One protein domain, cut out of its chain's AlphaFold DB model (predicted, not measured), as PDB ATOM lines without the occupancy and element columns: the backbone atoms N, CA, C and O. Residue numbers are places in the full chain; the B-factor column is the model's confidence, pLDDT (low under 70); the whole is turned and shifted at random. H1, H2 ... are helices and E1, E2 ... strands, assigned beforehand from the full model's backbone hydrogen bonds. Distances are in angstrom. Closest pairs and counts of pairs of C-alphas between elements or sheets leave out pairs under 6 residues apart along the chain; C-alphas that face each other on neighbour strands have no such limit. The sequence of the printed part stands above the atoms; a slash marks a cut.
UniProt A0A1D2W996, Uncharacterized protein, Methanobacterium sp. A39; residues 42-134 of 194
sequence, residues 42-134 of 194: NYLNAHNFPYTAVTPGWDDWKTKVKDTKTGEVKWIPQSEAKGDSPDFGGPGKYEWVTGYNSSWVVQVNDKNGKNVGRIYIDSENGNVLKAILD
ATOM      1  N   ASN A  42     214.007 268.489 201.170       97.62
ATOM      2  CA  ASN A  42     212.597 268.793 201.399       97.62
ATOM      3  C   ASN A  42     211.800 267.531 201.742       97.62
ATOM      4  O   ASN A  42     210.974 267.564 202.652       97.62
ATOM      5  N   TYR A  43     212.085 266.410 201.074       96.62
ATOM      6  CA  TYR A  43     211.494 265.116 201.407       96.62
ATOM      7  C   TYR A  43     211.830 264.693 202.844       96.62
ATOM      8  O   TYR A  43     210.928 264.313 203.589       96.62
ATOM      9  N   LEU A  44     213.097 264.801 203.258       95.38
ATOM     10  CA  LEU A  44     213.522 264.486 204.627       95.38
ATOM     11  C   LEU A  44     212.807 265.364 205.661       95.38
ATOM     12  O   LEU A  44     212.280 264.845 206.645       95.38
ATOM     13  N   ASN A  45     212.734 266.673 205.407       95.44
ATOM     14  CA  ASN A  45     212.076 267.634 206.290       95.44
ATOM     15  C   ASN A  45     210.571 267.353 206.413       95.44
ATOM     16  O   ASN A  45     210.045 267.343 207.521       95.44
ATOM     17  N   ALA A  46     209.888 267.064 205.301       95.12
ATOM     18  CA  ALA A  46     208.457 266.749 205.285       95.12
ATOM     19  C   ALA A  46     208.105 265.478 206.081       95.12
ATOM     20  O   ALA A  46     206.978 265.335 206.549       95.12
ATOM     21  N   HIS A  47     209.071 264.574 206.257       93.62
ATOM     22  CA  HIS A  47     208.918 263.338 207.028       93.62
ATOM     23  C   HIS A  47     209.596 263.400 208.408       93.62
ATOM     24  O   HIS A  47     209.698 262.379 209.086       93.62
ATOM     25  N   ASN A  48     210.043 264.584 208.843       92.94
ATOM     26  CA  ASN A  48     210.710 264.817 210.128       92.94
ATOM     27  C   ASN A  48     211.954 263.939 210.361       92.94
ATOM     28  O   ASN A  48     212.270 263.580 211.499       92.94
ATOM     29  N   PHE A  49     212.687 263.596 209.299       92.38
ATOM     30  CA  PHE A  49     213.940 262.859 209.430       92.38
ATOM     31  C   PHE A  49     215.085 263.804 209.826       92.38
ATOM     32  O   PHE A  49     215.315 264.803 209.144       92.38
ATOM     33  N   PRO A  50     215.862 263.497 210.883       93.56
ATOM     34  CA  PRO A  50     216.962 264.338 211.357       93.56
ATOM     35  C   PRO A  50     218.248 264.121 210.538       93.56
ATOM     36  O   PRO A  50     219.336 263.997 211.103       93.56
ATOM     37  N   TYR A  51     218.116 264.028 209.215       95.75
ATOM     38  CA  TYR A  51     219.185 263.680 208.283       95.75
ATOM     39  C   TYR A  51     219.439 264.804 207.275       95.75
ATOM     40  O   TYR A  51     218.612 265.697 207.076       95.75
ATOM     41  N   THR A  52     220.597 264.764 206.624       96.88
ATOM     42  CA  THR A  52     221.009 265.750 205.620       96.88
ATOM     43  C   THR A  52     221.258 265.084 204.275       96.88
ATOM     44  O   THR A  52     221.954 264.073 204.191       96.88
ATOM     45  N   ALA A  53     220.711 265.668 203.211       97.12
ATOM     46  CA  ALA A  53     220.978 265.251 201.841       97.12
ATOM     47  C   ALA A  53     222.339 265.781 201.358       97.12
ATOM     48  O   ALA A  53     222.661 266.966 201.503       97.12
ATOM     49  N   VAL A  54     223.128 264.909 200.741       97.25
ATOM     50  CA  VAL A  54     224.434 265.226 200.152       97.25
ATOM     51  C   VAL A  54     224.257 265.515 198.666       97.25
ATOM     52  O   VAL A  54     223.501 264.823 197.993       97.25
ATOM     53  N   THR A  55     224.937 266.534 198.134       96.12
ATOM     54  CA  THR A  55     224.882 266.814 196.692       96.12
ATOM     55  C   THR A  55     225.429 265.610 195.910       96.12
ATOM     56  O   THR A  55     226.579 265.243 196.152       96.12
ATOM     57  N   PRO A  56     224.650 264.999 194.997       94.56
ATOM     58  CA  PRO A  56     225.127 263.878 194.193       94.56
ATOM     59  C   PRO A  56     226.213 264.324 193.202       94.56
ATOM     60  O   PRO A  56     226.171 265.445 192.687       94.56
ATOM     61  N   GLY A  57     227.175 263.442 192.928       93.56
ATOM     62  CA  GLY A  57     228.140 263.613 191.838       93.56
ATOM     63  C   GLY A  57     227.588 263.084 190.514       93.56
ATOM     64  O   GLY A  57     226.570 262.404 190.498       93.56
ATOM     65  N   TRP A  58     228.264 263.341 189.392       89.50
ATOM     66  CA  TRP A  58     227.813 262.859 188.074       89.50
ATOM     67  C   TRP A  58     227.639 261.335 187.993       89.50
ATOM     68  O   TRP A  58     226.703 260.872 187.349       89.50
ATOM     69  N   ASP A  59     228.456 260.562 188.710       91.06
ATOM     70  CA  ASP A  59     228.332 259.097 188.775       91.06
ATOM     71  C   ASP A  59     227.105 258.621 189.580       91.06
ATOM     72  O   ASP A  59     226.707 257.453 189.511       91.06
ATOM     73  N   ASP A  60     226.475 259.523 190.336       94.88
ATOM     74  CA  ASP A  60     225.207 259.281 191.022       94.88
ATOM     75  C   ASP A  60     223.993 259.566 190.126       94.88
ATOM     76  O   ASP A  60     222.864 259.276 190.528       94.88
ATOM     77  N   TRP A  61     224.199 260.078 188.907       94.25
ATOM     78  CA  TRP A  61     223.180 260.069 187.862       94.25
ATOM     79  C   TRP A  61     223.131 258.681 187.229       94.25
ATOM     80  O   TRP A  61     224.016 258.285 186.467       94.25
ATOM     81  N   LYS A  62     222.106 257.911 187.587       94.06
ATOM     82  CA  LYS A  62     222.016 256.491 187.252       94.06
ATOM     83  C   LYS A  62     220.791 256.174 186.429       94.06
ATOM     84  O   LYS A  62     219.738 256.775 186.604       94.06
ATOM     85  N   THR A  63     220.916 255.142 185.615       92.12
ATOM     86  CA  THR A  63     219.818 254.553 184.860       92.12
ATOM     87  C   THR A  63     219.580 253.136 185.320       92.12
ATOM     88  O   THR A  63     220.501 252.399 185.688       92.12
ATOM     89  N   LYS A  64     218.303 252.770 185.342       91.31
ATOM     90  CA  LYS A  64     217.873 251.428 185.678       91.31
ATOM     91  C   LYS A  64     217.973 250.558 184.435       91.31
ATOM     92  O   LYS A  64     217.292 250.798 183.441       91.31
ATOM     93  N   VAL A  65     218.810 249.537 184.516       92.38
ATOM     94  CA  VAL A  65     219.061 248.611 183.418       92.38
ATOM     95  C   VAL A  65     218.831 247.174 183.856       92.38
ATOM     96  O   VAL A  65     218.869 246.854 185.048       92.38
ATOM     97  N   LYS A  66     218.603 246.309 182.878       93.94
ATOM     98  CA  LYS A  66     218.537 244.864 183.023       93.94
ATOM     99  C   LYS A  66     219.747 244.248 182.333       93.94
ATOM    100  O   LYS A  66     219.993 244.507 181.162       93.94
ATOM    101  N   ASP A  67     220.506 243.444 183.056       93.44
ATOM    102  CA  ASP A  67     221.622 242.687 182.496       93.44
ATOM    103  C   ASP A  67     221.101 241.597 181.549       93.44
ATOM    104  O   ASP A  67     220.245 240.792 181.922       93.44
ATOM    105  N   THR A  68     221.594 241.581 180.310       92.88
ATOM    106  CA  THR A  68     221.092 240.685 179.257       92.88
ATOM    107  C   THR A  68     221.485 239.230 179.478       92.88
ATOM    108  O   THR A  68     220.806 238.330 178.989       92.88
ATOM    109  N   LYS A  69     222.551 238.968 180.245       92.94
ATOM    110  CA  LYS A  69     223.030 237.610 180.530       92.94
ATOM    111  C   LYS A  69     222.362 237.013 181.757       92.94
ATOM    112  O   LYS A  69     221.990 235.844 181.747       92.94
ATOM    113  N   THR A  70     222.258 237.794 182.826       94.62
ATOM    114  CA  THR A  70     221.763 237.319 184.129       94.62
ATOM    115  C   THR A  70     220.283 237.621 184.349       94.62
ATOM    116  O   THR A  70     219.643 236.983 185.181       94.62
ATOM    117  N   GLY A  71     219.724 238.589 183.621       92.00
ATOM    118  CA  GLY A  71     218.373 239.102 183.836       92.00
ATOM    119  C   GLY A  71     218.232 240.002 185.068       92.00
ATOM    120  O   GLY A  71     217.120 240.457 185.344       92.00
ATOM    121  N   GLU A  72     219.318 240.267 185.803       94.31
ATOM    122  CA  GLU A  72     219.308 241.085 187.015       94.31
ATOM    123  C   GLU A  72     219.050 242.563 186.690       94.31
ATOM    124  O   GLU A  72     219.614 243.124 185.750       94.31
ATOM    125  N   VAL A  73     218.210 243.212 187.499       91.88
ATOM    126  CA  VAL A  73     217.906 244.638 187.366       91.88
ATOM    127  C   VAL A  73     218.737 245.440 188.358       91.88
ATOM    128  O   VAL A  73     218.612 245.262 189.570       91.88
ATOM    129  N   LYS A  74     219.530 246.383 187.852       91.81
ATOM    130  CA  LYS A  74     220.431 247.214 188.656       91.81
ATOM    131  C   LYS A  74     220.455 248.665 188.178       91.81
ATOM    132  O   LYS A  74     219.984 248.993 187.094       91.81
ATOM    133  N   TRP A  75     220.990 249.541 189.022       91.69
ATOM    134  CA  TRP A  75     221.232 250.944 188.689       91.69
ATOM    135  C   TRP A  75     222.711 251.136 188.374       91.69
ATOM    136  O   TRP A  75     223.546 250.901 189.249       91.69
ATOM    137  N   ILE A  76     223.022 251.586 187.163       92.81
ATOM    138  CA  ILE A  76     224.389 251.899 186.724       92.81
ATOM    139  C   ILE A  76     224.500 253.383 186.361       92.81
ATOM    140  O   ILE A  76     223.470 253.993 186.063       92.81
ATOM    141  N   PRO A  77     225.700 253.986 186.393       93.44
ATOM    142  CA  PRO A  77     225.903 255.344 185.902       93.44
ATOM    143  C   PRO A  77     225.363 255.519 184.480       93.44
ATOM    144  O   PRO A  77     225.514 254.642 183.629       93.44
ATOM    145  N   GLN A  78     224.745 256.665 184.207       90.44
ATOM    146  CA  GLN A  78     224.168 256.959 182.894       90.44
ATOM    147  C   GLN A  78     225.222 256.940 181.776       90.44
ATOM    148  O   GLN A  78     224.939 256.508 180.660       90.44
ATOM    149  N   SER A  79     226.447 257.371 182.076       88.94
ATOM    150  CA  SER A  79     227.587 257.297 181.157       88.94
ATOM    151  C   SER A  79     227.924 255.853 180.771       88.94
ATOM    152  O   SER A  79     228.148 255.572 179.594       88.94
ATOM    153  N   GLU A  80     227.894 254.927 181.735       91.38
ATOM    154  CA  GLU A  80     228.093 253.494 181.493       91.38
ATOM    155  C   GLU A  80     226.951 252.922 180.646       91.38
ATOM    156  O   GLU A  80     227.208 252.230 179.664       91.38
ATOM    157  N   ALA A  81     225.696 253.265 180.960       89.75
ATOM    158  CA  ALA A  81     224.533 252.812 180.195       89.75
ATOM    159  C   ALA A  81     224.567 253.280 178.729       89.75
ATOM    160  O   ALA A  81     224.223 252.517 177.824       89.75
ATOM    161  N   LYS A  82     225.002 254.521 178.474       87.12
ATOM    162  CA  LYS A  82     225.172 255.038 177.107       87.12
ATOM    163  C   LYS A  82     226.326 254.374 176.372       87.12
ATOM    164  O   LYS A  82     226.152 253.996 175.220       87.12
ATOM    165  N   GLY A  83     227.469 254.200 177.033       88.75
ATOM    166  CA  GLY A  83     228.622 253.510 176.448       88.75
ATOM    167  C   GLY A  83     228.367 252.028 176.162       88.75
ATOM    168  O   GLY A  83     229.008 251.457 175.282       88.75
ATOM    169  N   ASP A  84     227.435 251.400 176.883       91.44
ATOM    170  CA  ASP A  84     227.040 250.013 176.649       91.44
ATOM    171  C   ASP A  84     226.030 249.845 175.502       91.44
ATOM    172  O   ASP A  84     226.010 248.801 174.851       91.44
ATOM    173  N   SER A  85     225.223 250.869 175.218       86.62
ATOM    174  CA  SER A  85     224.122 250.768 174.261       86.62
ATOM    175  C   SER A  85     224.603 250.491 172.819       86.62
ATOM    176  O   SER A  85     225.440 251.236 172.293       86.62
ATOM    177  N   PRO A  86     224.051 249.465 172.136       87.00
ATOM    178  CA  PRO A  86     224.378 249.149 170.743       87.00
ATOM    179  C   PRO A  86     224.103 250.293 169.764       87.00
ATOM    180  O   PRO A  86     224.820 250.425 168.774       87.00
ATOM    181  N   ASP A  87     223.125 251.153 170.066       82.88
ATOM    182  CA  ASP A  87     222.784 252.325 169.245       82.88
ATOM    183  C   ASP A  87     223.951 253.322 169.139       82.88
ATOM    184  O   ASP A  87     224.035 254.096 168.185       82.88
ATOM    185  N   PHE A  88     224.884 253.270 170.094       80.69
ATOM    186  CA  PHE A  88     226.106 254.072 170.124       80.69
ATOM    187  C   PHE A  88     227.374 253.230 169.891       80.69
ATOM    188  O   PHE A  88     228.481 253.682 170.181       80.69
ATOM    189  N   GLY A  89     227.238 252.008 169.362       84.44
ATOM    190  CA  GLY A  89     228.356 251.096 169.090       84.44
ATOM    191  C   GLY A  89     228.865 250.322 170.313       84.44
ATOM    192  O   GLY A  89     229.955 249.750 170.261       84.44
ATOM    193  N   GLY A  90     228.099 250.313 171.406       89.69
ATOM    194  CA  GLY A  90     228.414 249.582 172.628       89.69
ATOM    195  C   GLY A  90     228.136 248.069 172.548       89.69
ATOM    196  O   GLY A  90     227.479 247.588 171.622       89.69
ATOM    197  N   PRO A  91     228.646 247.283 173.514       91.38
ATOM    198  CA  PRO A  91     228.550 245.820 173.517       91.38
ATOM    199  C   PRO A  91     227.165 245.236 173.854       91.38
ATOM    200  O   PRO A  91     227.014 244.018 173.758       91.38
ATOM    201  N   GLY A  92     226.179 246.037 174.270       90.94
ATOM    202  CA  GLY A  92     224.809 245.582 174.537       90.94
ATOM    203  C   GLY A  92     224.680 244.602 175.704       90.94
ATOM    204  O   GLY A  92     223.930 243.625 175.629       90.94
ATOM    205  N   LYS A  93     225.433 244.815 176.787       93.00
ATOM    206  CA  LYS A  93     225.330 243.996 178.007       93.00
ATOM    207  C   LYS A  93     224.079 244.329 178.816       93.00
ATOM    208  O   LYS A  93     223.658 243.522 179.646       93.00
ATOM    209  N   TYR A  94     223.504 245.504 178.597       93.06
ATOM    210  CA  TYR A  94     222.413 246.055 179.371       93.06
ATOM    211  C   TYR A  94     221.265 246.508 178.469       93.06
ATOM    212  O   TYR A  94     221.441 247.247 177.505       93.06
ATOM    213  N   GLU A  95     220.055 246.109 178.843       90.25
ATOM    214  CA  GLU A  95     218.809 246.626 178.290       90.25
ATOM    215  C   GLU A  95     218.241 247.706 179.207       90.25
ATOM    216  O   GLU A  95     218.189 247.555 180.431       90.25
ATOM    217  N   TRP A  96     217.779 248.805 178.620       87.75
ATOM    218  CA  TRP A  96     217.137 249.881 179.366       87.75
ATOM    219  C   TRP A  96     215.772 249.415 179.866       87.75
ATOM    220  O   TRP A  96     214.970 248.867 179.107       87.75
ATOM    221  N   VAL A  97     215.478 249.642 181.147       85.88
ATOM    222  CA  VAL A  97     214.159 249.302 181.689       85.88
ATOM    223  C   VAL A  97     213.171 250.400 181.304       85.88
ATOM    224  O   VAL A  97     213.261 251.529 181.783       85.88
ATOM    225  N   THR A  98     212.203 250.064 180.454       74.88
ATOM    226  CA  THR A  98     211.163 250.993 179.996       74.88
ATOM    227  C   THR A  98     210.338 251.559 181.155       74.88
ATOM    228  O   THR A  98     210.046 250.881 182.142       74.88
ATOM    229  N   GLY A  99     209.971 252.839 181.045       68.44
ATOM    230  CA  GLY A  99     209.191 253.554 182.061       68.44
ATOM    231  C   GLY A  99     209.991 254.055 183.268       68.44
ATOM    232  O   GLY A  99     209.417 254.725 184.122       68.44
ATOM    233  N   TYR A 100     211.297 253.775 183.342       65.44
ATOM    234  CA  TYR A 100     212.194 254.387 184.320       65.44
ATOM    235  C   TYR A 100     213.141 255.347 183.608       65.44
ATOM    236  O   TYR A 100     214.009 254.925 182.847       65.44
ATOM    237  N   ASN A 101     212.984 256.639 183.888       74.06
ATOM    238  CA  ASN A 101     213.975 257.633 183.501       74.06
ATOM    239  C   ASN A 101     215.262 257.449 184.314       74.06
ATOM    240  O   ASN A 101     215.293 256.765 185.346       74.06
ATOM    241  N   SER A 102     216.326 258.116 183.874       89.81
ATOM    242  CA  SER A 102     217.504 258.293 184.710       89.81
ATOM    243  C   SER A 102     217.151 259.032 186.006       89.81
ATOM    244  O   SER A 102     216.143 259.731 186.115       89.81
ATOM    245  N   SER A 103     217.939 258.822 187.049       94.00
ATOM    246  CA  SER A 103     217.654 259.327 188.386       94.00
ATOM    247  C   SER A 103     218.925 259.766 189.082       94.00
ATOM    248  O   SER A 103     219.963 259.115 188.979       94.00
ATOM    249  N   TRP A 104     218.823 260.840 189.850       96.12
ATOM    250  CA  TRP A 104     219.834 261.197 190.828       96.12
ATOM    251  C   TRP A 104     219.689 260.316 192.061       96.12
ATOM    252  O   TRP A 104     218.637 260.288 192.703       96.12
ATOM    253  N   VAL A 105     220.761 259.614 192.411       96.44
ATOM    254  CA  VAL A 105     220.859 258.845 193.650       96.44
ATOM    255  C   VAL A 105     221.484 259.731 194.721       96.44
ATOM    256  O   VAL A 105     222.697 259.796 194.886       96.44
ATOM    257  N   VAL A 106     220.635 260.436 195.460       97.56
ATOM    258  CA  VAL A 106     221.050 261.376 196.499       97.56
ATOM    259  C   VAL A 106     221.366 260.613 197.779       97.56
ATOM    260  O   VAL A 106     220.502 259.941 198.343       97.56
ATOM    261  N   GLN A 107     222.602 260.718 198.255       97.12
ATOM    262  CA  GLN A 107     223.014 260.134 199.528       97.12
ATOM    263  C   GLN A 107     222.457 260.934 200.708       97.12
ATOM    264  O   GLN A 107     222.331 262.158 200.643       97.12
ATOM    265  N   VAL A 108     222.136 260.238 201.794       97.12
ATOM    266  CA  VAL A 108     221.600 260.831 203.018       97.12
ATOM    267  C   VAL A 108     222.505 260.470 204.183       97.12
ATOM    268  O   VAL A 108     222.794 259.295 204.400       97.12
ATOM    269  N   ASN A 109     222.919 261.482 204.939       96.44
ATOM    270  CA  ASN A 109     223.807 261.330 206.082       96.44
ATOM    271  C   ASN A 109     223.107 261.703 207.393       96.44
ATOM    272  O   ASN A 109     222.249 262.588 207.428       96.44
ATOM    273  N   ASP A 110     223.500 261.046 208.481       94.44
ATOM    274  CA  ASP A 110     223.136 261.459 209.833       94.44
ATOM    275  C   ASP A 110     223.935 262.693 210.290       94.44
ATOM    276  O   ASP A 110     224.798 263.222 209.583       94.44
ATOM    277  N   LYS A 111     223.662 263.148 211.518       90.56
ATOM    278  CA  LYS A 111     224.358 264.287 212.141       90.56
ATOM    279  C   LYS A 111     225.864 264.067 212.326       90.56
ATOM    280  O   LYS A 111     226.591 265.042 212.480       90.56
ATOM    281  N   ASN A 112     226.321 262.817 212.320       91.12
ATOM    282  CA  ASN A 112     227.727 262.446 212.468       91.12
ATOM    283  C   ASN A 112     228.425 262.293 211.106       91.12
ATOM    284  O   ASN A 112     229.600 261.935 211.056       91.12
ATOM    285  N   GLY A 113     227.715 262.533 209.998       90.31
ATOM    286  CA  GLY A 113     228.226 262.353 208.643       90.31
ATOM    287  C   GLY A 113     228.222 260.900 208.158       90.31
ATOM    288  O   GLY A 113     228.734 260.633 207.071       90.31
ATOM    289  N   LYS A 114     227.640 259.958 208.911       93.50
ATOM    290  CA  LYS A 114     227.488 258.563 208.482       93.50
ATOM    291  C   LYS A 114     226.390 258.480 207.427       93.50
ATOM    292  O   LYS A 114     225.294 258.988 207.648       93.50
ATOM    293  N   ASN A 115     226.650 257.789 206.318       94.31
ATOM    294  CA  ASN A 115     225.607 257.477 205.343       94.31
ATOM    295  C   ASN A 115     224.559 256.543 205.972       94.31
ATOM    296  O   ASN A 115     224.899 255.472 206.479       94.31
ATOM    297  N   VAL A 116     223.304 256.976 205.940       94.81
ATOM    298  CA  VAL A 116     222.133 256.280 206.495       94.81
ATOM    299  C   VAL A 116     221.085 255.997 205.426       94.81
ATOM    300  O   VAL A 116     219.951 255.656 205.745       94.81
ATOM    301  N   GLY A 117     221.413 256.184 204.149       95.56
ATOM    302  CA  GLY A 117     220.458 255.910 203.093       95.56
ATOM    303  C   GLY A 117     220.662 256.679 201.804       95.56
ATOM    304  O   GLY A 117     221.649 257.385 201.581       95.56
ATOM    305  N   ARG A 118     219.687 256.486 200.916       96.38
ATOM    306  CA  ARG A 118     219.638 257.057 199.572       96.38
ATOM    307  C   ARG A 118     218.210 257.411 199.180       96.38
ATOM    308  O   ARG A 118     217.278 256.653 199.454       96.38
ATOM    309  N   ILE A 119     218.053 258.526 198.480       96.44
ATOM    310  CA  ILE A 119     216.797 258.968 197.874       96.44
ATOM    311  C   ILE A 119     217.008 259.062 196.361       96.44
ATOM    312  O   ILE A 119     217.975 259.653 195.894       96.44
ATOM    313  N   TYR A 120     216.107 258.454 195.603       95.19
ATOM    314  CA  TYR A 120     216.113 258.418 194.147       95.19
ATOM    315  C   TYR A 120     215.179 259.511 193.640       95.19
ATOM    316  O   TYR A 120     213.975 259.456 193.900       95.19
ATOM    317  N   ILE A 121     215.739 260.488 192.935       95.31
ATOM    318  CA  ILE A 121     215.010 261.610 192.342       95.31
ATOM    319  C   ILE A 121     215.031 261.444 190.827       95.31
ATOM    320  O   ILE A 121     216.109 261.327 190.249       95.31
ATOM    321  N   ASP A 122     213.867 261.435 190.188       93.19
ATOM    322  CA  ASP A 122     213.744 261.420 188.729       93.19
ATOM    323  C   ASP A 122     214.465 262.642 188.140       93.19
ATOM    324  O   ASP A 122     214.221 263.783 188.552       93.19
ATOM    325  N   SER A 123     215.390 262.406 187.208       92.12
ATOM    326  CA  SER A 123     216.235 263.467 186.662       92.12
ATOM    327  C   SER A 123     215.515 264.390 185.681       92.12
ATOM    328  O   SER A 123     216.071 265.429 185.337       92.12
ATOM    329  N   GLU A 124     214.306 264.040 185.246       90.25
ATOM    330  CA  GLU A 124     213.523 264.818 184.287       90.25
ATOM    331  C   GLU A 124     212.483 265.703 184.965       90.25
ATOM    332  O   GLU A 124     212.351 266.880 184.639       90.25
ATOM    333  N   ASN A 125     211.745 265.151 185.929       91.31
ATOM    334  CA  ASN A 125     210.608 265.838 186.553       91.31
ATOM    335  C   ASN A 125     210.818 266.181 188.038       91.31
ATOM    336  O   ASN A 125     210.015 266.914 188.610       91.31
ATOM    337  N   GLY A 126     211.885 265.680 188.670       91.94
ATOM    338  CA  GLY A 126     212.194 265.964 190.071       91.94
ATOM    339  C   GLY A 126     211.334 265.203 191.084       91.94
ATOM    340  O   GLY A 126     211.383 265.509 192.274       91.94
ATOM    341  N   ASN A 127     210.557 264.207 190.660       93.81
ATOM    342  CA  ASN A 127     209.762 263.393 191.572       93.81
ATOM    343  C   ASN A 127     210.646 262.458 192.407       93.81
ATOM    344  O   ASN A 127     211.616 261.875 191.917       93.81
ATOM    345  N   VAL A 128     210.272 262.256 193.671       93.94
ATOM    346  CA  VAL A 128     210.896 261.243 194.529       93.94
ATOM    347  C   VAL A 128     210.360 259.869 194.130       93.94
ATOM    348  O   VAL A 128     209.201 259.553 194.378       93.94
ATOM    349  N   LEU A 129     211.208 259.041 193.524       91.38
ATOM    350  CA  LEU A 129     210.838 257.704 193.053       91.38
ATOM    351  C   LEU A 129     210.913 256.656 194.163       91.38
ATOM    352  O   LEU A 129     210.112 255.725 194.219       91.38
ATOM    353  N   LYS A 130     211.930 256.765 195.023       90.75
ATOM    354  CA  LYS A 130     212.201 255.802 196.094       90.75
ATOM    355  C   LYS A 130     213.056 256.447 197.174       90.75
ATOM    356  O   LYS A 130     214.023 257.130 196.857       90.75
ATOM    357  N   ALA A 131     212.773 256.161 198.438       93.69
ATOM    358  CA  ALA A 131     213.655 256.482 199.554       93.69
ATOM    359  C   ALA A 131     213.992 255.196 200.316       93.69
ATOM    360  O   ALA A 131     213.109 254.394 200.614       93.69
ATOM    361  N   ILE A 132     215.275 254.976 200.588       93.69
ATOM    362  CA  ILE A 132     215.779 253.867 201.397       93.69
ATOM    363  C   ILE A 132     216.593 254.504 202.510       93.69
ATOM    364  O   ILE A 132     217.692 254.986 202.249       93.69
ATOM    365  N   LEU A 133     216.033 254.551 203.714       92.19
ATOM    366  CA  LEU A 133     216.638 255.199 204.872       92.19
ATOM    367  C   LEU A 133     216.695 254.206 206.029       92.19
ATOM    368  O   LEU A 133     215.738 253.462 206.253       92.19
ATOM    369  N   ASP A 134     217.789 254.236 206.778       87.94
ATOM    370  CA  ASP A 134     217.897 253.520 208.038       87.94
ATOM    371  C   ASP A 134     216.904 254.122 209.049       87.94
ATOM    372  O   ASP A 134     216.755 255.353 209.132       87.94
TER     373      ASP A 134
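AT A GLANCE: This is residues 42 to 134 of the 194 residues of an uncharacterized protein of Methanobacterium sp. A39 (UniProt A0A1D2W996). The model is an elongated body of two lobes joined end to end by one strongly twisted, branched sheet. One lobe is the three-stranded meander E4 E5 E6, each strand the antiparallel neighbour of the one before, with the short H1 grazing it; the other holds the hairpin of E1 and E2, the short E3, and H2 over the sheet, and the lobes join where E1 pairs briefly with E4. The printed part has 93 residues, with two named helices and six named strands in the order H1 E1 E2 H2 E3 E4 E5 E6, and its class is mixed, helices and strands. The neighbour pairs of the sheet are antiparallel. The whole is only just loose, close to compact, with a radius of gyration of the C-alphas of 15.0 A and spans of 45 by 25 by 22 A.

HOW THE PARTS SIT: H1, residues 42 to 46, only grazes the sheet with its residues 43 to 44. E1, residues 61 to 67, has three neighbours: E2, residues 73 to 77, lies on one side of it, and E3, residues 94 to 96, and E4, residues 103 to 109, on the other side. In the hairpin of E1 and E2, N 63 and O 76 are 2.8 A apart, within hydrogen-bond range. H2, residues 78 to 84, is on the sheet at a height over the sheet of 7.9 A and runs along the strands, at 1 degrees to E1 on the local plane. It lies over E1 and only just not over E2: 4 of its C-alphas fall on E1 and 2 on E2. The closest C-alphas of E1 and H2, those of Lys 62 and Gln 78, are 4.9 A apart. The pairing of E1 is staggered: N 66 and O 95 of E3 are 2.8 A apart, while N 62 and O 103 of E4 are 2.8 A apart. E4 and E5, residues 115 to 122, form a hairpin at 156 degrees, with N 106 and O 119 2.8 A apart. E5 and E6, residues 128 to 133, form another at 172 degrees, with N 120 and O 130 2.8 A apart. In H1 and H2 every O i to N i+4 pair is within hydrogen-bond range. E3 and E6 are apart.

IN THESE COORDINATES: H1 begins at C-alpha 42, (212.597, 268.793, 201.399). E1 is 18.3 A long, E2 13.4 A, H2 9.8 A, E4 18.8 A and E5 20.8 A. E6, 13.3 A long, ends at C-alpha 133, (216.638, 255.199, 204.872).

THE WHOLE: The C-alphas of Asn 48 and Gly 89, the two farthest apart, are 46.7 A apart. The printed part has no cut. The link from H1 to E1 is long, and its residues 52 to 53 pair with residues 108 to 109 of E4, antiparallel. The mean pLDDT of the printed part is 91.6; residues 99 to 100 are under 70.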